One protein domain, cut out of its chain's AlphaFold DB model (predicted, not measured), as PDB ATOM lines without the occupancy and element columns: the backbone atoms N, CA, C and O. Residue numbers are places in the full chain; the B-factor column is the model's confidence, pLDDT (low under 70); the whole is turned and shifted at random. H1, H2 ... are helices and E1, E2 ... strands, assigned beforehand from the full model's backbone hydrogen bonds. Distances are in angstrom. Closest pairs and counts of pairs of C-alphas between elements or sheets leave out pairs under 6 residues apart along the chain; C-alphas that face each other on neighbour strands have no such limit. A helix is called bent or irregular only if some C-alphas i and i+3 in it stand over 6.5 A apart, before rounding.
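Overview. This is residues 221 to 309 and 323 to 373 of the 855 residues of the protein "Predicted protein" of Nematostella vectensis (UniProt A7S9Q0). A twisted sheet of five strands forms the middle layer, with H1 and H3 side by side over one face and H6 over the other. A helical hairpin of H4 and H5 lies beyond the sheet, H5 packing on H6. The printed part has 140 residues, in the order E1 H1 E2 E3 E4 H2 H3 E5 H4 H5 H6; the sheet's order is E1 E4 E3 E2 E5, mixed. The class is mixed, helices and strands; the whole is compact, with a radius of gyration of the C-alphas of 14.8 A and spans of 36 by 32 by 30 A.

Along the chain. E1, residues 223 to 227, begins with C-alpha 223 at (-50.566, 5.634, 43.400). H1 is residues 232 to 241, 13.8 A. E2, residues 246 to 254, is 26.9 A long, E3, residues 261 to 268, 20.6 A, and E4, residues 272 to 277, 15.7 A. H2 is residues 278 to 281. H3, residues 284 to 295, 15.5 A, is irregular: C-alphas 288 and 291 are 7.7 A apart. E5 is residues 300 to 303, and H4 residues 323 to 331. H5, residues 335 to 350, 22.6 A, is irregular: C-alphas 337 and 340 are 7.3 A apart. H6, residues 362 to 373, 16.3 A, ends with C-alpha 373 at (-41.298, 5.573, 46.027).

Arrangement. E1 is parallel to E4, with N 225 and O 273 at 2.8 A. E2, E3 and E4 form a meander, each strand the antiparallel neighbour of the one before; N 248 and O 268 are 2.8 A apart, N 274 and O 267 2.8 A. E5 is parallel to E2, with N 249 and O 302 at 2.8 A. E1, H1, E2 and E4, H2 H3, E5 are split strand-helix-strand units, parallel strands with others between them, both crossovers right-handed. H1 touches residues 289 to 293 of H3, closest C-alphas Ile 238 and Gly 289, 6.5 A. H2 stands at the sheet's level. H6, on the opposite face, has a height over the sheet of 7.8 A. H6 touches H5 at Ala 367 and Phe 340, their closest C-alphas, 5.0 A, at a steep tilt of 56 degrees. H4 and H5, a hairpin, only just touch, with 3 pairs of C-alphas within 8 A, the closest Val 324 and Met 338, 6.6 A. Every O i to N i+4 pair is within hydrogen-bond range in H1 and H4, but 5 of 8 in H3, 9 of 12 in H5 and 6 of 8 in H6; H2 is too short for one.

Size, cuts and confidence. The C-alphas farthest apart, of Asn 298 and Leu 350, are 40.3 A apart. Residues 310 to 322 are not printed; C-alphas 309 and 323 are 16.9 A apart across this cut. The link from H5 to H6 is long, 11 residues. Mean pLDDT of the printed part is 87.9; residues 305 to 309 are under 70.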
ATOM      1  N   LEU A 221     -47.460  12.089  43.323       70.44
ATOM      2  CA  LEU A 221     -46.953  10.909  44.030       70.44
ATOM      3  C   LEU A 221     -47.552   9.632  43.410       70.44
ATOM      4  O   LEU A 221     -48.757   9.610  43.141       70.44
ATOM      5  N   PRO A 222     -46.758   8.561  43.215       83.50
ATOM      6  CA  PRO A 222     -47.235   7.341  42.577       83.50
ATOM      7  C   PRO A 222     -48.331   6.654  43.403       83.50
ATOM      8  O   PRO A 222     -48.217   6.498  44.624       83.50
ATOM      9  N   GLN A 223     -49.399   6.212  42.740       89.88
ATOM     10  CA  GLN A 223     -50.566   5.634  43.400       89.88
ATOM     11  C   GLN A 223     -50.219   4.284  44.040       89.88
ATOM     12  O   GLN A 223     -49.711   3.367  43.394       89.88
ATOM     13  N   THR A 224     -50.536   4.131  45.325       95.00
ATOM     14  CA  THR A 224     -50.306   2.880  46.058       95.00
ATOM     15  C   THR A 224     -51.384   1.847  45.712       95.00
ATOM     16  O   THR A 224     -52.574   2.077  45.924       95.00
ATOM     17  N   VAL A 225     -50.973   0.689  45.189       96.69
ATOM     18  CA  VAL A 225     -51.851  -0.375  44.683       96.69
ATOM     19  C   VAL A 225     -51.565  -1.680  45.425       96.69
ATOM     20  O   VAL A 225     -50.594  -2.385  45.156       96.69
ATOM     21  N   VAL A 226     -52.442  -2.034  46.366       97.50
ATOM     22  CA  VAL A 226     -52.329  -3.284  47.138       97.50
ATOM     23  C   VAL A 226     -52.901  -4.464  46.341       97.50
ATOM     24  O   VAL A 226     -54.007  -4.376  45.794       97.50
ATOM     25  N   ILE A 227     -52.160  -5.574  46.285       97.88
ATOM     26  CA  ILE A 227     -52.464  -6.772  45.491       97.88
ATOM     27  C   ILE A 227     -52.473  -7.996  46.413       97.88
ATOM     28  O   ILE A 227     -51.483  -8.286  47.078       97.88
ATOM     29  N   GLN A 228     -53.608  -8.700  46.469       95.94
ATOM     30  CA  GLN A 228     -53.866  -9.768  47.454       95.94
ATOM     31  C   GLN A 228     -54.494 -11.045  46.867       95.94
ATOM     32  O   GLN A 228     -54.789 -11.972  47.616       95.94
ATOM     33  N   ALA A 229     -54.751 -11.083  45.557       97.00
ATOM     34  CA  ALA A 229     -55.358 -12.216  44.859       97.00
ATOM     35  C   ALA A 229     -54.999 -12.186  43.363       97.00
ATOM     36  O   ALA A 229     -54.734 -11.113  42.818       97.00
ATOM     37  N   PHE A 230     -55.065 -13.343  42.697       97.50
ATOM     38  CA  PHE A 230     -54.837 -13.511  41.256       97.50
ATOM     39  C   PHE A 230     -56.037 -13.030  40.423       97.50
ATOM     40  O   PHE A 230     -56.770 -13.806  39.816       97.50
ATOM     41  N   ASN A 231     -56.267 -11.719  40.439       96.25
ATOM     42  CA  ASN A 231     -57.309 -11.038  39.673       96.25
ATOM     43  C   ASN A 231     -56.691 -10.088  38.634       96.25
ATOM     44  O   ASN A 231     -55.473 -10.025  38.468       96.25
ATOM     45  N   ASP A 232     -57.516  -9.314  37.935       96.69
ATOM     46  CA  ASP A 232     -57.018  -8.458  36.855       96.69
ATOM     47  C   ASP A 232     -56.146  -7.295  37.364       96.69
ATOM     48  O   ASP A 232     -55.291  -6.817  36.629       96.69
ATOM     49  N   ARG A 233     -56.232  -6.912  38.652       96.44
ATOM     50  CA  ARG A 233     -55.255  -5.995  39.272       96.44
ATOM     51  C   ARG A 233     -53.864  -6.633  39.362       96.44
ATOM     52  O   ARG A 233     -52.884  -5.942  39.106       96.44
ATOM     53  N   PHE A 234     -53.770  -7.926  39.694       98.06
ATOM     54  CA  PHE A 234     -52.500  -8.662  39.649       98.06
ATOM     55  C   PHE A 234     -51.968  -8.716  38.212       98.06
ATOM     56  O   PHE A 234     -50.860  -8.252  37.959       98.06
ATOM     57  N   LYS A 235     -52.778  -9.187  37.253       97.50
ATOM     58  CA  LYS A 235     -52.366  -9.316  35.841       97.50
ATOM     59  C   LYS A 235     -51.924  -7.984  35.236       97.50
ATOM     60  O   LYS A 235     -50.869  -7.921  34.613       97.50
ATOM     61  N   ASN A 236     -52.689  -6.913  35.458       96.44
ATOM     62  CA  ASN A 236     -52.362  -5.580  34.953       96.44
ATOM     63  C   ASN A 236     -51.075  -5.040  35.586       96.44
ATOM     64  O   ASN A 236     -50.284  -4.416  34.886       96.44
ATOM     65  N   ALA A 237     -50.817  -5.318  36.870       97.62
ATOM     66  CA  ALA A 237     -49.548  -4.963  37.501       97.62
ATOM     67  C   ALA A 237     -48.368  -5.725  36.878       97.62
ATOM     68  O   ALA A 237     -47.388  -5.091  36.505       97.62
ATOM     69  N   ILE A 238     -48.461  -7.044  36.671       98.00
ATOM     70  CA  ILE A 238     -47.409  -7.814  35.976       98.00
ATOM     71  C   ILE A 238     -47.191  -7.278  34.549       98.00
ATOM     72  O   ILE A 238     -46.053  -7.038  34.144       98.00
ATOM     73  N   ALA A 239     -48.265  -6.998  33.803       95.75
ATOM     74  CA  ALA A 239     -48.207  -6.475  32.432       95.75
ATOM     75  C   ALA A 239     -47.743  -5.005  32.320       95.75
ATOM     76  O   ALA A 239     -47.316  -4.576  31.248       95.75
ATOM     77  N   TYR A 240     -47.823  -4.229  33.405       95.38
ATOM     78  CA  TYR A 240     -47.281  -2.872  33.500       95.38
ATOM     79  C   TYR A 240     -45.805  -2.898  33.932       95.38
ATOM     80  O   TYR A 240     -44.949  -2.330  33.256       95.38
ATOM     81  N   ILE A 241     -45.487  -3.614  35.019       95.75
ATOM     82  CA  ILE A 241     -44.138  -3.700  35.601       95.75
ATOM     83  C   ILE A 241     -43.145  -4.340  34.616       95.75
ATOM     84  O   ILE A 241     -42.014  -3.877  34.512       95.75
ATOM     85  N   SER A 242     -43.559  -5.362  33.856       94.69
ATOM     86  CA  SER A 242     -42.703  -6.053  32.871       94.69
ATOM     87  C   SER A 242     -42.252  -5.178  31.691       94.69
ATOM     88  O   SER A 242     -41.293  -5.540  31.011       94.69
ATOM     89  N   LYS A 243     -42.892  -4.020  31.471       91.19
ATOM     90  CA  LYS A 243     -42.491  -3.023  30.463       91.19
ATOM     91  C   LYS A 243     -41.460  -2.010  30.975       91.19
ATOM     92  O   LYS A 243     -40.799  -1.368  30.169       91.19
ATOM     93  N   GLN A 244     -41.329  -1.843  32.293       88.00
ATOM     94  CA  GLN A 244     -40.506  -0.792  32.902       88.00
ATOM     95  C   GLN A 244     -39.006  -1.097  32.745       88.00
ATOM     96  O   GLN A 244     -38.570  -2.185  33.125       88.00
ATOM     97  N   ARG A 245     -38.169  -0.139  32.312       87.19
ATOM     98  CA  ARG A 245     -36.700  -0.327  32.368       87.19
ATOM     99  C   ARG A 245     -36.134  -0.259  33.783       87.19
ATOM    100  O   ARG A 245     -35.127  -0.909  34.058       87.19
ATOM    101  N   VAL A 246     -36.739   0.529  34.676       88.06
ATOM    102  CA  VAL A 246     -36.211   0.797  36.028       88.06
ATOM    103  C   VAL A 246     -37.318   0.744  37.078       88.06
ATOM    104  O   VAL A 246     -38.244   1.560  37.059       88.06
ATOM    105  N   ILE A 247     -37.175  -0.171  38.042       93.81
ATOM    106  CA  ILE A 247     -38.099  -0.347  39.169       93.81
ATOM    107  C   ILE A 247     -37.368  -0.241  40.513       93.81
ATOM    108  O   ILE A 247     -36.262  -0.758  40.683       93.81
ATOM    109  N   GLY A 248     -38.002   0.417  41.481       94.31
ATOM    110  CA  GLY A 248     -37.631   0.340  42.891       94.31
ATOM    111  C   GLY A 248     -38.163  -0.957  43.499       94.31
ATOM    112  O   GLY A 248     -39.312  -1.312  43.254       94.31
ATOM    113  N   VAL A 249     -37.361  -1.668  44.287       94.94
ATOM    114  CA  VAL A 249     -37.737  -2.937  44.924       94.94
ATOM    115  C   VAL A 249     -37.355  -2.924  46.398       94.94
ATOM    116  O   VAL A 249     -36.248  -2.546  46.772       94.94
ATOM    117  N   SER A 250     -38.263  -3.382  47.251       93.00
ATOM    118  CA  SER A 250     -37.957  -3.718  48.641       93.00
ATOM    119  C   SER A 250     -38.885  -4.835  49.124       93.00
ATOM    120  O   SER A 250     -39.798  -5.258  48.412       93.00
ATOM    121  N   CYS A 251     -38.652  -5.344  50.326       91.31
ATOM    122  CA  CYS A 251     -39.523  -6.331  50.952       91.31
ATOM    123  C   CYS A 251     -39.654  -6.078  52.454       91.31
ATOM    124  O   CYS A 251     -38.805  -5.438  53.080       91.31
ATOM    125  N   GLU A 252     -40.748  -6.589  53.013       91.00
ATOM    126  CA  GLU A 252     -41.056  -6.530  54.439       91.00
ATOM    127  C   GLU A 252     -41.494  -7.904  54.939       91.00
ATOM    128  O   GLU A 252     -42.116  -8.685  54.211       91.00
ATOM    129  N   GLY A 253     -41.171  -8.217  56.189       89.75
ATOM    130  CA  GLY A 253     -41.398  -9.542  56.749       89.75
ATOM    131  C   GLY A 253     -40.648  -9.782  58.051       89.75
ATOM    132  O   GLY A 253     -40.163  -8.844  58.679       89.75
ATOM    133  N   VAL A 254     -40.565 -11.053  58.443       84.94
ATOM    134  CA  VAL A 254     -39.969 -11.492  59.713       84.94
ATOM    135  C   VAL A 254     -38.653 -12.216  59.439       84.94
ATOM    136  O   VAL A 254     -38.601 -13.081  58.562       84.94
ATOM    137  N   ASN A 255     -37.602 -11.865  60.188       77.00
ATOM    138  CA  ASN A 255     -36.251 -12.442  60.102       77.00
ATOM    139  C   ASN A 255     -35.661 -12.469  58.676       77.00
ATOM    140  O   ASN A 255     -35.049 -13.458  58.282       77.00
ATOM    141  N   LEU A 256     -35.880 -11.399  57.895       76.75
ATOM    142  CA  LEU A 256     -35.509 -11.292  56.474       76.75
ATOM    143  C   LEU A 256     -34.041 -11.685  56.210       76.75
ATOM    144  O   LEU A 256     -33.107 -10.938  56.476       76.75
ATOM    145  N   SER A 257     -33.872 -12.891  55.674       72.31
ATOM    146  CA  SER A 257     -32.623 -13.576  55.332       72.31
ATOM    147  C   SER A 257     -33.009 -14.813  54.496       72.31
ATOM    148  O   SER A 257     -34.167 -14.939  54.094       72.31
ATOM    149  N   ARG A 258     -32.098 -15.771  54.279       70.06
ATOM    150  CA  ARG A 258     -32.379 -17.061  53.606       70.06
ATOM    151  C   ARG A 258     -33.566 -17.833  54.198       70.06
ATOM    152  O   ARG A 258     -34.276 -18.510  53.461       70.06
ATOM    153  N   TYR A 259     -33.784 -17.702  55.504       71.62
ATOM    154  CA  TYR A 259     -34.820 -18.412  56.269       71.62
ATOM    155  C   TYR A 259     -35.991 -17.503  56.682       71.62
ATOM    156  O   TYR A 259     -36.962 -17.952  57.294       71.62
ATOM    157  N   GLY A 260     -35.899 -16.213  56.349       75.88
ATOM    158  CA  GLY A 260     -36.905 -15.209  56.670       75.88
ATOM    159  C   GLY A 260     -38.180 -15.373  55.855       75.88
ATOM    160  O   GLY A 260     -38.164 -15.805  54.702       75.88
ATOM    161  N   LYS A 261     -39.310 -14.964  56.433       81.38
ATOM    162  CA  LYS A 261     -40.597 -14.954  55.732       81.38
ATOM    163  C   LYS A 261     -40.852 -13.568  55.157       81.38
ATOM    164  O   LYS A 261     -41.296 -12.674  55.879       81.38
ATOM    165  N   ILE A 262     -40.611 -13.412  53.853       90.00
ATOM    166  CA  ILE A 262     -41.132 -12.277  53.080       90.00
ATOM    167  C   ILE A 262     -42.657 -12.300  53.208       90.00
ATOM    168  O   ILE A 262     -43.311 -13.264  52.817       90.00
ATOM    169  N   CYS A 263     -43.212 -11.242  53.791       93.94
ATOM    170  CA  CYS A 263     -44.649 -11.076  53.987       93.94
ATOM    171  C   CYS A 263     -45.255 -10.125  52.948       93.94
ATOM    172  O   CYS A 263     -46.432 -10.259  52.612       93.94
ATOM    173  N   TRP A 264     -44.446  -9.187  52.445       95.25
ATOM    174  CA  TRP A 264     -44.792  -8.224  51.405       95.25
ATOM    175  C   TRP A 264     -43.617  -8.027  50.445       95.25
ATOM    176  O   TRP A 264     -42.481  -7.844  50.888       95.25
ATOM    177  N   LEU A 265     -43.905  -8.007  49.142       96.00
ATOM    178  CA  LEU A 265     -42.988  -7.526  48.108       96.00
ATOM    179  C   LEU A 265     -43.469  -6.150  47.634       96.00
ATOM    180  O   LEU A 265     -44.652  -5.961  47.350       96.00
ATOM    181  N   LEU A 266     -42.543  -5.197  47.570       96.38
ATOM    182  CA  LEU A 266     -42.799  -3.791  47.280       96.38
ATOM    183  C   LEU A 266     -42.131  -3.443  45.948       96.38
ATOM    184  O   LEU A 266     -40.910  -3.564  45.839       96.38
ATOM    185  N   ILE A 267     -42.908  -3.014  44.950       96.69
ATOM    186  CA  ILE A 267     -42.388  -2.597  43.639       96.69
ATOM    187  C   ILE A 267     -42.839  -1.165  43.340       96.69
ATOM    188  O   ILE A 267     -44.013  -0.914  43.074       96.69
ATOM    189  N   GLY A 268     -41.896  -0.226  43.384       94.19
ATOM    190  CA  GLY A 268     -42.085   1.167  42.985       94.19
ATOM    191  C   GLY A 268     -41.792   1.360  41.498       94.19
ATOM    192  O   GLY A 268     -40.699   1.054  41.024       94.19
ATOM    193  N   THR A 269     -42.758   1.900  40.769       91.94
ATOM    194  CA  THR A 269     -42.620   2.366  39.380       91.94
ATOM    195  C   THR A 269     -42.735   3.895  39.351       91.94
ATOM    196  O   THR A 269     -42.687   4.528  40.407       91.94
ATOM    197  N   ARG A 270     -42.851   4.512  38.169       82.06
ATOM    198  CA  ARG A 270     -43.074   5.962  38.068       82.06
ATOM    199  C   ARG A 270     -44.497   6.373  38.460       82.06
ATOM    200  O   ARG A 270     -44.665   7.383  39.131       82.06
ATOM    201  N   GLU A 271     -45.499   5.591  38.062       83.62
ATOM    202  CA  GLU A 271     -46.921   5.899  38.288       83.62
ATOM    203  C   GLU A 271     -47.509   5.199  39.518       83.62
ATOM    204  O   GLU A 271     -48.415   5.724  40.159       83.62
ATOM    205  N   PHE A 272     -47.007   4.004  39.851       93.12
ATOM    206  CA  PHE A 272     -47.622   3.107  40.830       93.12
ATOM    207  C   PHE A 272     -46.619   2.525  41.824       93.12
ATOM    208  O   PHE A 272     -45.487   2.184  41.469       93.12
ATOM    209  N   VAL A 273     -47.069   2.312  43.060       95.88
ATOM    210  CA  VAL A 273     -46.356   1.523  44.072       95.88
ATOM    211  C   VAL A 273     -47.164   0.275  44.391       95.88
ATOM    212  O   VAL A 273     -48.192   0.340  45.062       95.88
ATOM    213  N   TYR A 274     -46.706  -0.872  43.903       98.06
ATOM    214  CA  TYR A 274     -47.397  -2.146  44.051       98.06
ATOM    215  C   TYR A 274     -46.969  -2.871  45.329       98.06
ATOM    216  O   TYR A 274     -45.783  -3.132  45.541       98.06
ATOM    217  N   LEU A 275     -47.947  -3.208  46.174       97.81
ATOM    218  CA  LEU A 275     -47.756  -3.941  47.429       97.81
ATOM    219  C   LEU A 275     -48.353  -5.339  47.271       97.81
ATOM    220  O   LEU A 275     -49.559  -5.530  47.450       97.81
ATOM    221  N   PHE A 276     -47.512  -6.313  46.927       98.00
ATOM    222  CA  PHE A 276     -47.909  -7.710  46.780       98.00
ATOM    223  C   PHE A 276     -47.915  -8.399  48.150       98.00
ATOM    224  O   PHE A 276     -46.876  -8.526  48.802       98.00
ATOM    225  N   ASP A 277     -49.089  -8.854  48.582       97.50
ATOM    226  CA  ASP A 277     -49.294  -9.620  49.811       97.50
ATOM    227  C   ASP A 277     -48.856 -11.077  49.601       97.50
ATOM    228  O   ASP A 277     -49.658 -11.944  49.251       97.50
ATOM    229  N   VAL A 278     -47.565 -11.345  49.802       96.62
ATOM    230  CA  VAL A 278     -46.952 -12.665  49.562       96.62
ATOM    231  C   VAL A 278     -47.553 -13.749  50.469       96.62
ATOM    232  O   VAL A 278     -47.598 -14.914  50.080       96.62
ATOM    233  N   LEU A 279     -48.092 -13.390  51.644       94.56
ATOM    234  CA  LEU A 279     -48.776 -14.356  52.516       94.56
ATOM    235  C   LEU A 279     -50.148 -14.783  51.979       94.56
ATOM    236  O   LEU A 279     -50.510 -15.946  52.137       94.56
ATOM    237  N   LYS A 280     -50.909 -13.878  51.344       95.81
ATOM    238  CA  LYS A 280     -52.193 -14.227  50.703       95.81
ATOM    239  C   LYS A 280     -52.034 -14.829  49.311       95.81
ATOM    240  O   LYS A 280     -52.789 -15.725  48.953       95.81
ATOM    241  N   LEU A 281     -51.079 -14.329  48.530       96.56
ATOM    242  CA  LEU A 281     -50.802 -14.812  47.177       96.56
ATOM    243  C   LEU A 281     -50.064 -16.161  47.175       96.56
ATOM    244  O   LEU A 281     -50.156 -16.904  46.201       96.56
ATOM    245  N   GLY A 282     -49.331 -16.478  48.246       92.88
ATOM    246  CA  GLY A 282     -48.461 -17.648  48.310       92.88
ATOM    247  C   GLY A 282     -47.230 -17.524  47.406       92.88
ATOM    248  O   GLY A 282     -46.993 -16.500  46.764       92.88
ATOM    249  N   ALA A 283     -46.430 -18.591  47.337       87.19
ATOM    250  CA  ALA A 283     -45.233 -18.619  46.489       87.19
ATOM    251  C   ALA A 283     -45.555 -18.562  44.982       87.19
ATOM    252  O   ALA A 283     -44.725 -18.099  44.207       87.19
ATOM    253  N   SER A 284     -46.771 -18.942  44.577       90.25
ATOM    254  CA  SER A 284     -47.211 -18.944  43.179       90.25
ATOM    255  C   SER A 284     -47.235 -17.562  42.526       90.25
ATOM    256  O   SER A 284     -47.254 -17.485  41.308       90.25
ATOM    257  N   CYS A 285     -47.169 -16.453  43.276       94.38
ATOM    258  CA  CYS A 285     -46.999 -15.138  42.643       94.38
ATOM    259  C   CYS A 285     -45.642 -14.953  41.948       94.38
ATOM    260  O   CYS A 285     -45.548 -14.122  41.046       94.38
ATOM    261  N   PHE A 286     -44.622 -15.731  42.322       93.94
ATOM    262  CA  PHE A 286     -43.356 -15.782  41.594       93.94
ATOM    263  C   PHE A 286     -43.511 -16.535  40.272       93.94
ATOM    264  O   PHE A 286     -43.109 -16.002  39.239       93.94
ATOM    265  N   ASP A 287     -44.177 -17.694  40.292       91.25
ATOM    266  CA  ASP A 287     -44.479 -18.494  39.097       91.25
ATOM    267  C   ASP A 287     -45.412 -17.748  38.114       91.25
ATOM    268  O   ASP A 287     -45.208 -17.793  36.906       91.25
ATOM    269  N   GLU A 288     -46.377 -16.972  38.623       94.25
ATOM    270  CA  GLU A 288     -47.308 -16.119  37.857       94.25
ATOM    271  C   GLU A 288     -46.676 -14.770  37.412       94.25
ATOM    272  O   GLU A 288     -47.358 -13.749  37.286       94.25
ATOM    273  N   GLY A 289     -45.357 -14.739  37.185       93.38
ATOM    274  CA  GLY A 289     -44.655 -13.652  36.485       93.38
ATOM    275  C   GLY A 289     -43.798 -12.699  37.333       93.38
ATOM    276  O   GLY A 289     -42.992 -11.958  36.763       93.38
ATOM    277  N   LEU A 290     -43.872 -12.710  38.675       95.69
ATOM    278  CA  LEU A 290     -42.930 -11.900  39.477       95.69
ATOM    279  C   LEU A 290     -41.492 -12.427  39.385       95.69
ATOM    280  O   LEU A 290     -40.564 -11.620  39.452       95.69
ATOM    281  N   GLN A 291     -41.285 -13.737  39.199       90.94
ATOM    282  CA  GLN A 291     -39.949 -14.283  38.944       90.94
ATOM    283  C   GLN A 291     -39.373 -13.689  37.654       90.94
ATOM    284  O   GLN A 291     -38.263 -13.162  37.677       90.94
ATOM    285  N   GLU A 292     -40.138 -13.708  36.557       91.50
ATOM    286  CA  GLU A 292     -39.689 -13.187  35.260       91.50
ATOM    287  C   GLU A 292     -39.251 -11.721  35.368       91.50
ATOM    288  O   GLU A 292     -38.158 -11.371  34.931       91.50
ATOM    289  N   ILE A 293     -40.042 -10.870  36.028       95.12
ATOM    290  CA  ILE A 293     -39.709  -9.455  36.274       95.12
ATOM    291  C   ILE A 293     -38.403  -9.301  37.076       95.12
ATOM    292  O   ILE A 293     -37.521  -8.507  36.721       95.12
ATOM    293  N   LEU A 294     -38.268 -10.046  38.175       92.75
ATOM    294  CA  LEU A 294     -37.118  -9.937  39.073       92.75
ATOM    295  C   LEU A 294     -35.834 -10.500  38.441       92.75
ATOM    296  O   LEU A 294     -34.759  -9.942  38.660       92.75
ATOM    297  N   GLU A 295     -35.932 -11.521  37.591       87.06
ATOM    298  CA  GLU A 295     -34.791 -12.147  36.911       87.06
ATOM    299  C   GLU A 295     -34.437 -11.484  35.568       87.06
ATOM    300  O   GLU A 295     -33.282 -11.542  35.146       87.06
ATOM    301  N   ASN A 296     -35.368 -10.771  34.919       86.12
ATOM    302  CA  ASN A 296     -35.141 -10.124  33.622       86.12
ATOM    303  C   ASN A 296     -33.999  -9.093  33.675       86.12
ATOM    304  O   ASN A 296     -34.133  -8.010  34.254       86.12
ATOM    305  N   GLY A 297     -32.878  -9.403  33.016       85.00
ATOM    306  CA  GLY A 297     -31.686  -8.549  32.948       85.00
ATOM    307  C   GLY A 297     -31.863  -7.227  32.187       85.00
ATOM    308  O   GLY A 297     -30.976  -6.380  32.241       85.00
ATOM    309  N   ASN A 298     -32.991  -7.021  31.496       87.25
ATOM    310  CA  ASN A 298     -33.340  -5.728  30.898       87.25
ATOM    311  C   ASN A 298     -34.000  -4.763  31.890       87.25
ATOM    312  O   ASN A 298     -33.946  -3.560  31.653       87.25
ATOM    313  N   ILE A 299     -34.583  -5.277  32.979       88.06
ATOM    314  CA  ILE A 299     -35.192  -4.473  34.040       88.06
ATOM    315  C   ILE A 299     -34.142  -4.244  35.128       88.06
ATOM    316  O   ILE A 299     -33.688  -5.190  35.780       88.06
ATOM    317  N   LEU A 300     -33.769  -2.987  35.358       89.56
ATOM    318  CA  LEU A 300     -32.915  -2.594  36.470       89.56
ATOM    319  C   LEU A 300     -33.732  -2.550  37.766       89.56
ATOM    320  O   LEU A 300     -34.658  -1.751  37.907       89.56
ATOM    321  N   LYS A 301     -33.346  -3.389  38.729       92.44
ATOM    322  CA  LYS A 301     -33.885  -3.383  40.091       92.44
ATOM    323  C   LYS A 301     -33.017  -2.478  40.965       92.44
ATOM    324  O   LYS A 301     -31.843  -2.771  41.173       92.44
ATOM    325  N   VAL A 302     -33.591  -1.393  41.476       92.19
ATOM    326  CA  VAL A 302     -32.970  -0.503  42.468       92.19
ATOM    327  C   VAL A 302     -33.521  -0.872  43.841       92.19
ATOM    328  O   VAL A 302     -34.735  -0.865  44.004       92.19
ATOM    329  N   ALA A 303     -32.679  -1.191  44.826       89.38
ATOM    330  CA  ALA A 303     -33.162  -1.735  46.096       89.38
ATOM    331  C   ALA A 303     -32.467  -1.169  47.341       89.38
ATOM    332  O   ALA A 303     -31.244  -1.061  47.392       89.38
ATOM    333  N   ASP A 304     -33.271  -0.894  48.372       77.94
ATOM    334  CA  ASP A 304     -32.826  -0.685  49.754       77.94
ATOM    335  C   ASP A 304     -32.651  -2.055  50.435       77.94
ATOM    336  O   ASP A 304     -33.589  -2.610  51.022       77.94
ATOM    337  N   ILE A 305     -31.466  -2.647  50.259       64.50
ATOM    338  CA  ILE A 305     -31.136  -3.995  50.739       64.50
ATOM    339  C   ILE A 305     -30.600  -3.919  52.171       64.50
ATOM    340  O   ILE A 305     -29.444  -3.566  52.402       64.50
ATOM    341  N   ILE A 306     -31.421  -4.335  53.137       58.09
ATOM    342  CA  ILE A 306     -30.980  -4.538  54.521       58.09
ATOM    343  C   ILE A 306     -30.128  -5.812  54.578       58.09
ATOM    344  O   ILE A 306     -30.658  -6.922  54.581       58.09
ATOM    345  N   ILE A 307     -28.801  -5.665  54.636       55.12
ATOM    346  CA  ILE A 307     -27.890  -6.793  54.867       55.12
ATOM    347  C   ILE A 307     -27.802  -7.047  56.375       55.12
ATOM    348  O   ILE A 307     -27.144  -6.310  57.110       55.12
ATOM    349  N   TYR A 308     -28.467  -8.098  56.852       47.25
ATOM    350  CA  TYR A 308     -28.406  -8.494  58.258       47.25
ATOM    351  C   TYR A 308     -27.045  -9.119  58.591       47.25
ATOM    352  O   TYR A 308     -26.717 -10.205  58.122       47.25
ATOM    353  N   LYS A 309     -26.262  -8.454  59.452       46.25
ATOM    354  CA  LYS A 309     -25.014  -8.991  60.023       46.25
ATOM    355  C   LYS A 309     -25.325 -10.030  61.113       46.25
ATOM    356  O   LYS A 309     -25.239  -9.732  62.305       46.25
ATOM    357  N   LEU A 323     -31.134   4.098  54.105       84.25
ATOM    358  CA  LEU A 323     -32.069   4.774  53.191       84.25
ATOM    359  C   LEU A 323     -32.414   6.217  53.601       84.25
ATOM    360  O   LEU A 323     -32.306   7.110  52.774       84.25
ATOM    361  N   VAL A 324     -32.769   6.468  54.865       83.69
ATOM    362  CA  VAL A 324     -33.121   7.820  55.354       83.69
ATOM    363  C   VAL A 324     -31.974   8.822  55.172       83.69
ATOM    364  O   VAL A 324     -32.206   9.925  54.688       83.69
ATOM    365  N   ALA A 325     -30.732   8.432  55.479       82.75
ATOM    366  CA  ALA A 325     -29.567   9.292  55.270       82.75
ATOM    367  C   ALA A 325     -29.325   9.550  53.773       82.75
ATOM    368  O   ALA A 325     -29.052  10.680  53.382       82.75
ATOM    369  N   CYS A 326     -29.513   8.538  52.920       85.00
ATOM    370  CA  CYS A 326     -29.441   8.706  51.468       85.00
ATOM    371  C   CYS A 326     -30.548   9.633  50.915       85.00
ATOM    372  O   CYS A 326     -30.277  10.449  50.040       85.00
ATOM    373  N   LEU A 327     -31.782   9.548  51.423       83.44
ATOM    374  CA  LEU A 327     -32.891  10.418  51.005       83.44
ATOM    375  C   LEU A 327     -32.676  11.876  51.442       83.44
ATOM    376  O   LEU A 327     -32.967  12.791  50.673       83.44
ATOM    377  N   TYR A 328     -32.108  12.092  52.628       82.38
ATOM    378  CA  TYR A 328     -31.669  13.412  53.080       82.38
ATOM    379  C   TYR A 328     -30.532  13.963  52.200       82.38
ATOM    380  O   TYR A 328     -30.668  15.021  51.599       82.38
ATOM    381  N   GLU A 329     -29.431  13.218  52.059       80.50
ATOM    382  CA  GLU A 329     -28.175  13.702  51.459       80.50
ATOM    383  C   GLU A 329     -28.213  13.848  49.922       80.50
ATOM    384  O   GLU A 329     -27.458  14.644  49.361       80.50
ATOM    385  N   TYR A 330     -29.056  13.075  49.223       80.62
ATOM    386  CA  TYR A 330     -29.112  13.062  47.750       80.62
ATOM    387  C   TYR A 330     -30.392  13.678  47.170       80.62
ATOM    388  O   TYR A 330     -30.357  14.117  46.023       80.62
ATOM    389  N   LEU A 331     -31.502  13.709  47.921       81.12
ATOM    390  CA  LEU A 331     -32.783  14.278  47.469       81.12
ATOM    391  C   LEU A 331     -33.246  15.486  48.303       81.12
ATOM    392  O   LEU A 331     -34.322  16.016  48.033       81.12
ATOM    393  N   ASN A 332     -32.467  15.925  49.302       78.00
ATOM    394  CA  ASN A 332     -32.814  17.012  50.231       78.00
ATOM    395  C   ASN A 332     -34.184  16.817  50.915       78.00
ATOM    396  O   ASN A 332     -34.895  17.784  51.194       78.00
ATOM    397  N   MET A 333     -34.586  15.565  51.166       76.12
ATOM    398  CA  MET A 333     -35.874  15.271  51.796       76.12
ATOM    399  C   MET A 333     -35.903  15.767  53.252       76.12
ATOM    400  O   MET A 333     -35.014  15.401  54.022       76.12
ATOM    401  N   PRO A 334     -36.922  16.544  53.665       75.06
ATOM    402  CA  PRO A 334     -36.990  17.085  55.017       75.06
ATOM    403  C   PRO A 334     -37.402  15.999  56.041       75.06
ATOM    404  O   PRO A 334     -38.080  15.030  55.666       75.06
ATOM    405  N   PRO A 335     -36.996  16.105  57.326       75.19
ATOM    406  CA  PRO A 335     -37.184  15.052  58.335       75.19
ATOM    407  C   PRO A 335     -38.632  14.580  58.527       75.19
ATOM    408  O   PRO A 335     -38.877  13.399  58.788       75.19
ATOM    409  N   GLU A 336     -39.599  15.476  58.340       74.56
ATOM    410  CA  GLU A 336     -41.039  15.241  58.477       74.56
ATOM    411  C   GLU A 336     -41.511  14.204  57.451       74.56
ATOM    412  O   GLU A 336     -42.226  13.256  57.792       74.56
ATOM    413  N   ASN A 337     -41.013  14.304  56.214       71.00
ATOM    414  CA  ASN A 337     -41.300  13.367  55.125       71.00
ATOM    415  C   ASN A 337     -40.632  11.996  55.328       71.00
ATOM    416  O   ASN A 337     -41.000  11.033  54.656       71.00
ATOM    417  N   MET A 338     -39.684  11.884  56.264       78.12
ATOM    418  CA  MET A 338     -38.970  10.647  56.613       78.12
ATOM    419  C   MET A 338     -39.453  10.016  57.934       78.12
ATOM    420  O   MET A 338     -39.003   8.932  58.320       78.12
ATOM    421  N   SER A 339     -40.436  10.638  58.596       79.25
ATOM    422  CA  SER A 339     -41.089  10.150  59.823       79.25
ATOM    423  C   SER A 339     -41.650   8.723  59.714       79.25
ATOM    424  O   SER A 339     -41.682   7.997  60.713       79.25
ATOM    425  N   PHE A 340     -42.013   8.275  58.505       81.75
ATOM    426  CA  PHE A 340     -42.501   6.918  58.240       81.75
ATOM    427  C   PHE A 340     -41.527   5.828  58.716       81.75
ATOM    428  O   PHE A 340     -41.969   4.801  59.230       81.75
ATOM    429  N   GLN A 341     -40.210   6.059  58.625       82.31
ATOM    430  CA  GLN A 341     -39.214   5.091  59.088       82.31
ATOM    431  C   GLN A 341     -39.163   5.025  60.622       82.31
ATOM    432  O   GLN A 341     -39.045   3.929  61.171       82.31
ATOM    433  N   LYS A 342     -39.315   6.165  61.319       83.56
ATOM    434  CA  LYS A 342     -39.438   6.202  62.791       83.56
ATOM    435  C   LYS A 342     -40.685   5.414  63.230       83.56
ATOM    436  O   LYS A 342     -40.578   4.538  64.083       83.56
ATOM    437  N   TYR A 343     -41.839   5.636  62.589       84.88
ATOM    438  CA  TYR A 343     -43.066   4.873  62.870       84.88
ATOM    439  C   TYR A 343     -42.893   3.366  62.614       84.88
ATOM    440  O   TYR A 343     -43.156   2.562  63.507       84.88
ATOM    441  N   ARG A 344     -42.382   2.981  61.436       87.62
ATOM    442  CA  ARG A 344     -42.127   1.584  61.048       87.62
ATOM    443  C   ARG A 344     -41.244   0.850  62.060       87.62
ATOM    444  O   ARG A 344     -41.587  -0.251  62.483       87.62
ATOM    445  N   VAL A 345     -40.116   1.448  62.451       83.75
ATOM    446  CA  VAL A 345     -39.181   0.847  63.418       83.75
ATOM    447  C   VAL A 345     -39.831   0.712  64.796       83.75
ATOM    448  O   VAL A 345     -39.735  -0.356  65.395       83.75
ATOM    449  N   ASN A 346     -40.560   1.729  65.265       86.12
ATOM    450  CA  ASN A 346     -41.266   1.662  66.546       86.12
ATOM    451  C   ASN A 346     -42.346   0.563  66.549       86.12
ATOM    452  O   ASN A 346     -42.470  -0.171  67.525       86.12
ATOM    453  N   GLN A 347     -43.099   0.396  65.455       87.06
ATOM    454  CA  GLN A 347     -44.070  -0.698  65.335       87.06
ATOM    455  C   GLN A 347     -43.397  -2.078  65.353       87.06
ATOM    456  O   GLN A 347     -43.880  -2.963  66.047       87.06
ATOM    457  N   MET A 348     -42.257  -2.249  64.674       82.94
ATOM    458  CA  MET A 348     -41.481  -3.499  64.717       82.94
ATOM    459  C   MET A 348     -40.833  -3.785  66.085       82.94
ATOM    460  O   MET A 348     -40.510  -4.933  66.364       82.94
ATOM    461  N   GLN A 349     -40.634  -2.771  66.936       81.94
ATOM    462  CA  GLN A 349     -40.181  -2.960  68.323       81.94
ATOM    463  C   GLN A 349     -41.314  -3.374  69.272       81.94
ATOM    464  O   GLN A 349     -41.051  -4.056  70.258       81.94
ATOM    465  N   LEU A 350     -42.553  -2.966  68.983       88.44
ATOM    466  CA  LEU A 350     -43.747  -3.374  69.731       88.44
ATOM    467  C   LEU A 350     -44.262  -4.752  69.287       88.44
ATOM    468  O   LEU A 350     -44.776  -5.510  70.105       88.44
ATOM    469  N   ASP A 351     -44.125  -5.077  68.000       87.81
ATOM    470  CA  ASP A 351     -44.418  -6.393  67.437       87.81
ATOM    471  C   ASP A 351     -43.522  -6.697  66.224       87.81
ATOM    472  O   ASP A 351     -43.760  -6.231  65.107       87.81
ATOM    473  N   GLU A 352     -42.521  -7.553  66.428       78.38
ATOM    474  CA  GLU A 352     -41.632  -8.052  65.371       78.38
ATOM    475  C   GLU A 352     -42.398  -8.833  64.281       78.38
ATOM    476  O   GLU A 352     -41.996  -8.848  63.115       78.38
ATOM    477  N   ALA A 353     -43.551  -9.419  64.623       88.69
ATOM    478  CA  ALA A 353     -44.410 -10.156  63.706       88.69
ATOM    479  C   ALA A 353     -45.467  -9.282  63.001       88.69
ATOM    480  O   ALA A 353     -46.280  -9.831  62.249       88.69
ATOM    481  N   ILE A 354     -45.463  -7.947  63.157       93.00
ATOM    482  CA  ILE A 354     -46.535  -7.067  62.643       93.00
ATOM    483  C   ILE A 354     -46.791  -7.242  61.139       93.00
ATOM    484  O   ILE A 354     -47.941  -7.247  60.697       93.00
ATOM    485  N   TRP A 355     -45.738  -7.488  60.355       93.00
ATOM    486  CA  TRP A 355     -45.819  -7.726  58.912       93.00
ATOM    487  C   TRP A 355     -46.613  -8.977  58.520       93.00
ATOM    488  O   TRP A 355     -47.049  -9.074  57.370       93.00
ATOM    489  N   THR A 356     -46.839  -9.908  59.452       94.44
ATOM    490  CA  THR A 356     -47.672 -11.105  59.254       94.44
ATOM    491  C   THR A 356     -49.166 -10.841  59.451       94.44
ATOM    492  O   THR A 356     -49.986 -11.553  58.871       94.44
ATOM    493  N   ARG A 357     -49.545  -9.803  60.215       93.12
ATOM    494  CA  ARG A 357     -50.950  -9.505  60.543       93.12
ATOM    495  C   ARG A 357     -51.759  -9.174  59.287       93.12
ATOM    496  O   ARG A 357     -51.247  -8.551  58.352       93.12
ATOM    497  N   ARG A 358     -53.034  -9.574  59.259       94.12
ATOM    498  CA  ARG A 358     -53.981  -9.271  58.172       94.12
ATOM    499  C   ARG A 358     -55.345  -8.855  58.755       94.12
ATOM    500  O   ARG A 358     -55.865  -9.604  59.575       94.12
ATOM    501  N   PRO A 359     -55.940  -7.725  58.319       92.69
ATOM    502  CA  PRO A 359     -55.343  -6.693  57.461       92.69
ATOM    503  C   PRO A 359     -54.106  -6.053  58.116       92.69
ATOM    504  O   PRO A 359     -53.997  -6.009  59.339       92.69
ATOM    505  N   LEU A 360     -53.156  -5.586  57.301       94.19
ATOM    506  CA  LEU A 360     -52.048  -4.770  57.801       94.19
ATOM    507  C   LEU A 360     -52.567  -3.336  58.039       94.19
ATOM    508  O   LEU A 360     -53.323  -2.851  57.195       94.19
ATOM    509  N   PRO A 361     -52.184  -2.649  59.134       93.94
ATOM    510  CA  PRO A 361     -52.593  -1.265  59.371       93.94
ATOM    511  C   PRO A 361     -52.215  -0.333  58.215       93.94
ATOM    512  O   PRO A 361     -51.109  -0.412  57.680       93.94
ATOM    513  N   GLU A 362     -53.098   0.602  57.867       92.19
ATOM    514  CA  GLU A 362     -52.907   1.522  56.734       92.19
ATOM    515  C   GLU A 362     -51.612   2.343  56.843       92.19
ATOM    516  O   GLU A 362     -50.854   2.435  55.882       92.19
ATOM    517  N   ARG A 363     -51.275   2.824  58.047       91.00
ATOM    518  CA  ARG A 363     -50.007   3.530  58.317       91.00
ATOM    519  C   ARG A 363     -48.761   2.666  58.061       91.00
ATOM    520  O   ARG A 363     -47.700   3.205  57.766       91.00
ATOM    521  N   MET A 364     -48.870   1.338  58.157       93.62
ATOM    522  CA  MET A 364     -47.786   0.406  57.812       93.62
ATOM    523  C   MET A 364     -47.734   0.107  56.306       93.62
ATOM    524  O   MET A 364     -46.645  -0.114  55.785       93.62
ATOM    525  N   LEU A 365     -48.867   0.154  55.591       93.56
ATOM    526  CA  LEU A 365     -48.894   0.110  54.120       93.56
ATOM    527  C   LEU A 365     -48.270   1.384  53.520       93.56
ATOM    528  O   LEU A 365     -47.425   1.287  52.636       93.56
ATOM    529  N   ASP A 366     -48.615   2.561  54.049       91.25
ATOM    530  CA  ASP A 366     -48.011   3.852  53.685       91.25
ATOM    531  C   ASP A 366     -46.495   3.879  53.960       91.25
ATOM    532  O   ASP A 366     -45.698   4.201  53.075       91.25
ATOM    533  N   ALA A 367     -46.070   3.455  55.156       90.56
ATOM    534  CA  ALA A 367     -44.651   3.379  55.498       90.56
ATOM    535  C   ALA A 367     -43.875   2.361  54.642       90.56
ATOM    536  O   ALA A 367     -42.710   2.601  54.324       90.56
ATOM    537  N   ALA A 368     -44.507   1.256  54.231       91.50
ATOM    538  CA  ALA A 368     -43.925   0.310  53.281       91.50
ATOM    539  C   ALA A 368     -43.793   0.926  51.877       91.50
ATOM    540  O   ALA A 368     -42.717   0.865  51.281       91.50
ATOM    541  N   ALA A 369     -44.842   1.577  51.363       91.94
ATOM    542  CA  ALA A 369     -44.815   2.236  50.057       91.94
ATOM    543  C   ALA A 369     -43.684   3.280  49.974       91.94
ATOM    544  O   ALA A 369     -42.873   3.256  49.045       91.94
ATOM    545  N   LYS A 370     -43.554   4.131  51.000       88.19
ATOM    546  CA  LYS A 370     -42.531   5.190  51.085       88.19
ATOM    547  C   LYS A 370     -41.080   4.686  51.061       88.19
ATOM    548  O   LYS A 370     -40.201   5.462  50.691       88.19
ATOM    549  N   ARG A 371     -40.810   3.402  51.347       88.12
ATOM    550  CA  ARG A 371     -39.468   2.806  51.156       88.12
ATOM    551  C   ARG A 371     -39.075   2.616  49.689       88.12
ATOM    552  O   ARG A 371     -37.881   2.586  49.408       88.12
ATOM    553  N   VAL A 372     -40.031   2.483  48.762       90.88
ATOM    554  CA  VAL A 372     -39.742   2.245  47.331       90.88
ATOM    555  C   VAL A 372     -40.043   3.427  46.409       90.88
ATOM    556  O   VAL A 372     -39.387   3.523  45.375       90.88
ATOM    557  N   VAL A 373     -40.950   4.345  46.791       87.88
ATOM    558  CA  VAL A 373     -41.298   5.573  46.027       87.88
ATOM    559  C   VAL A 373     -40.051   6.278  45.484       87.88
ATOM    560  O   VAL A 373     -39.934   6.532  44.290       87.88
TER     561      VAL A 373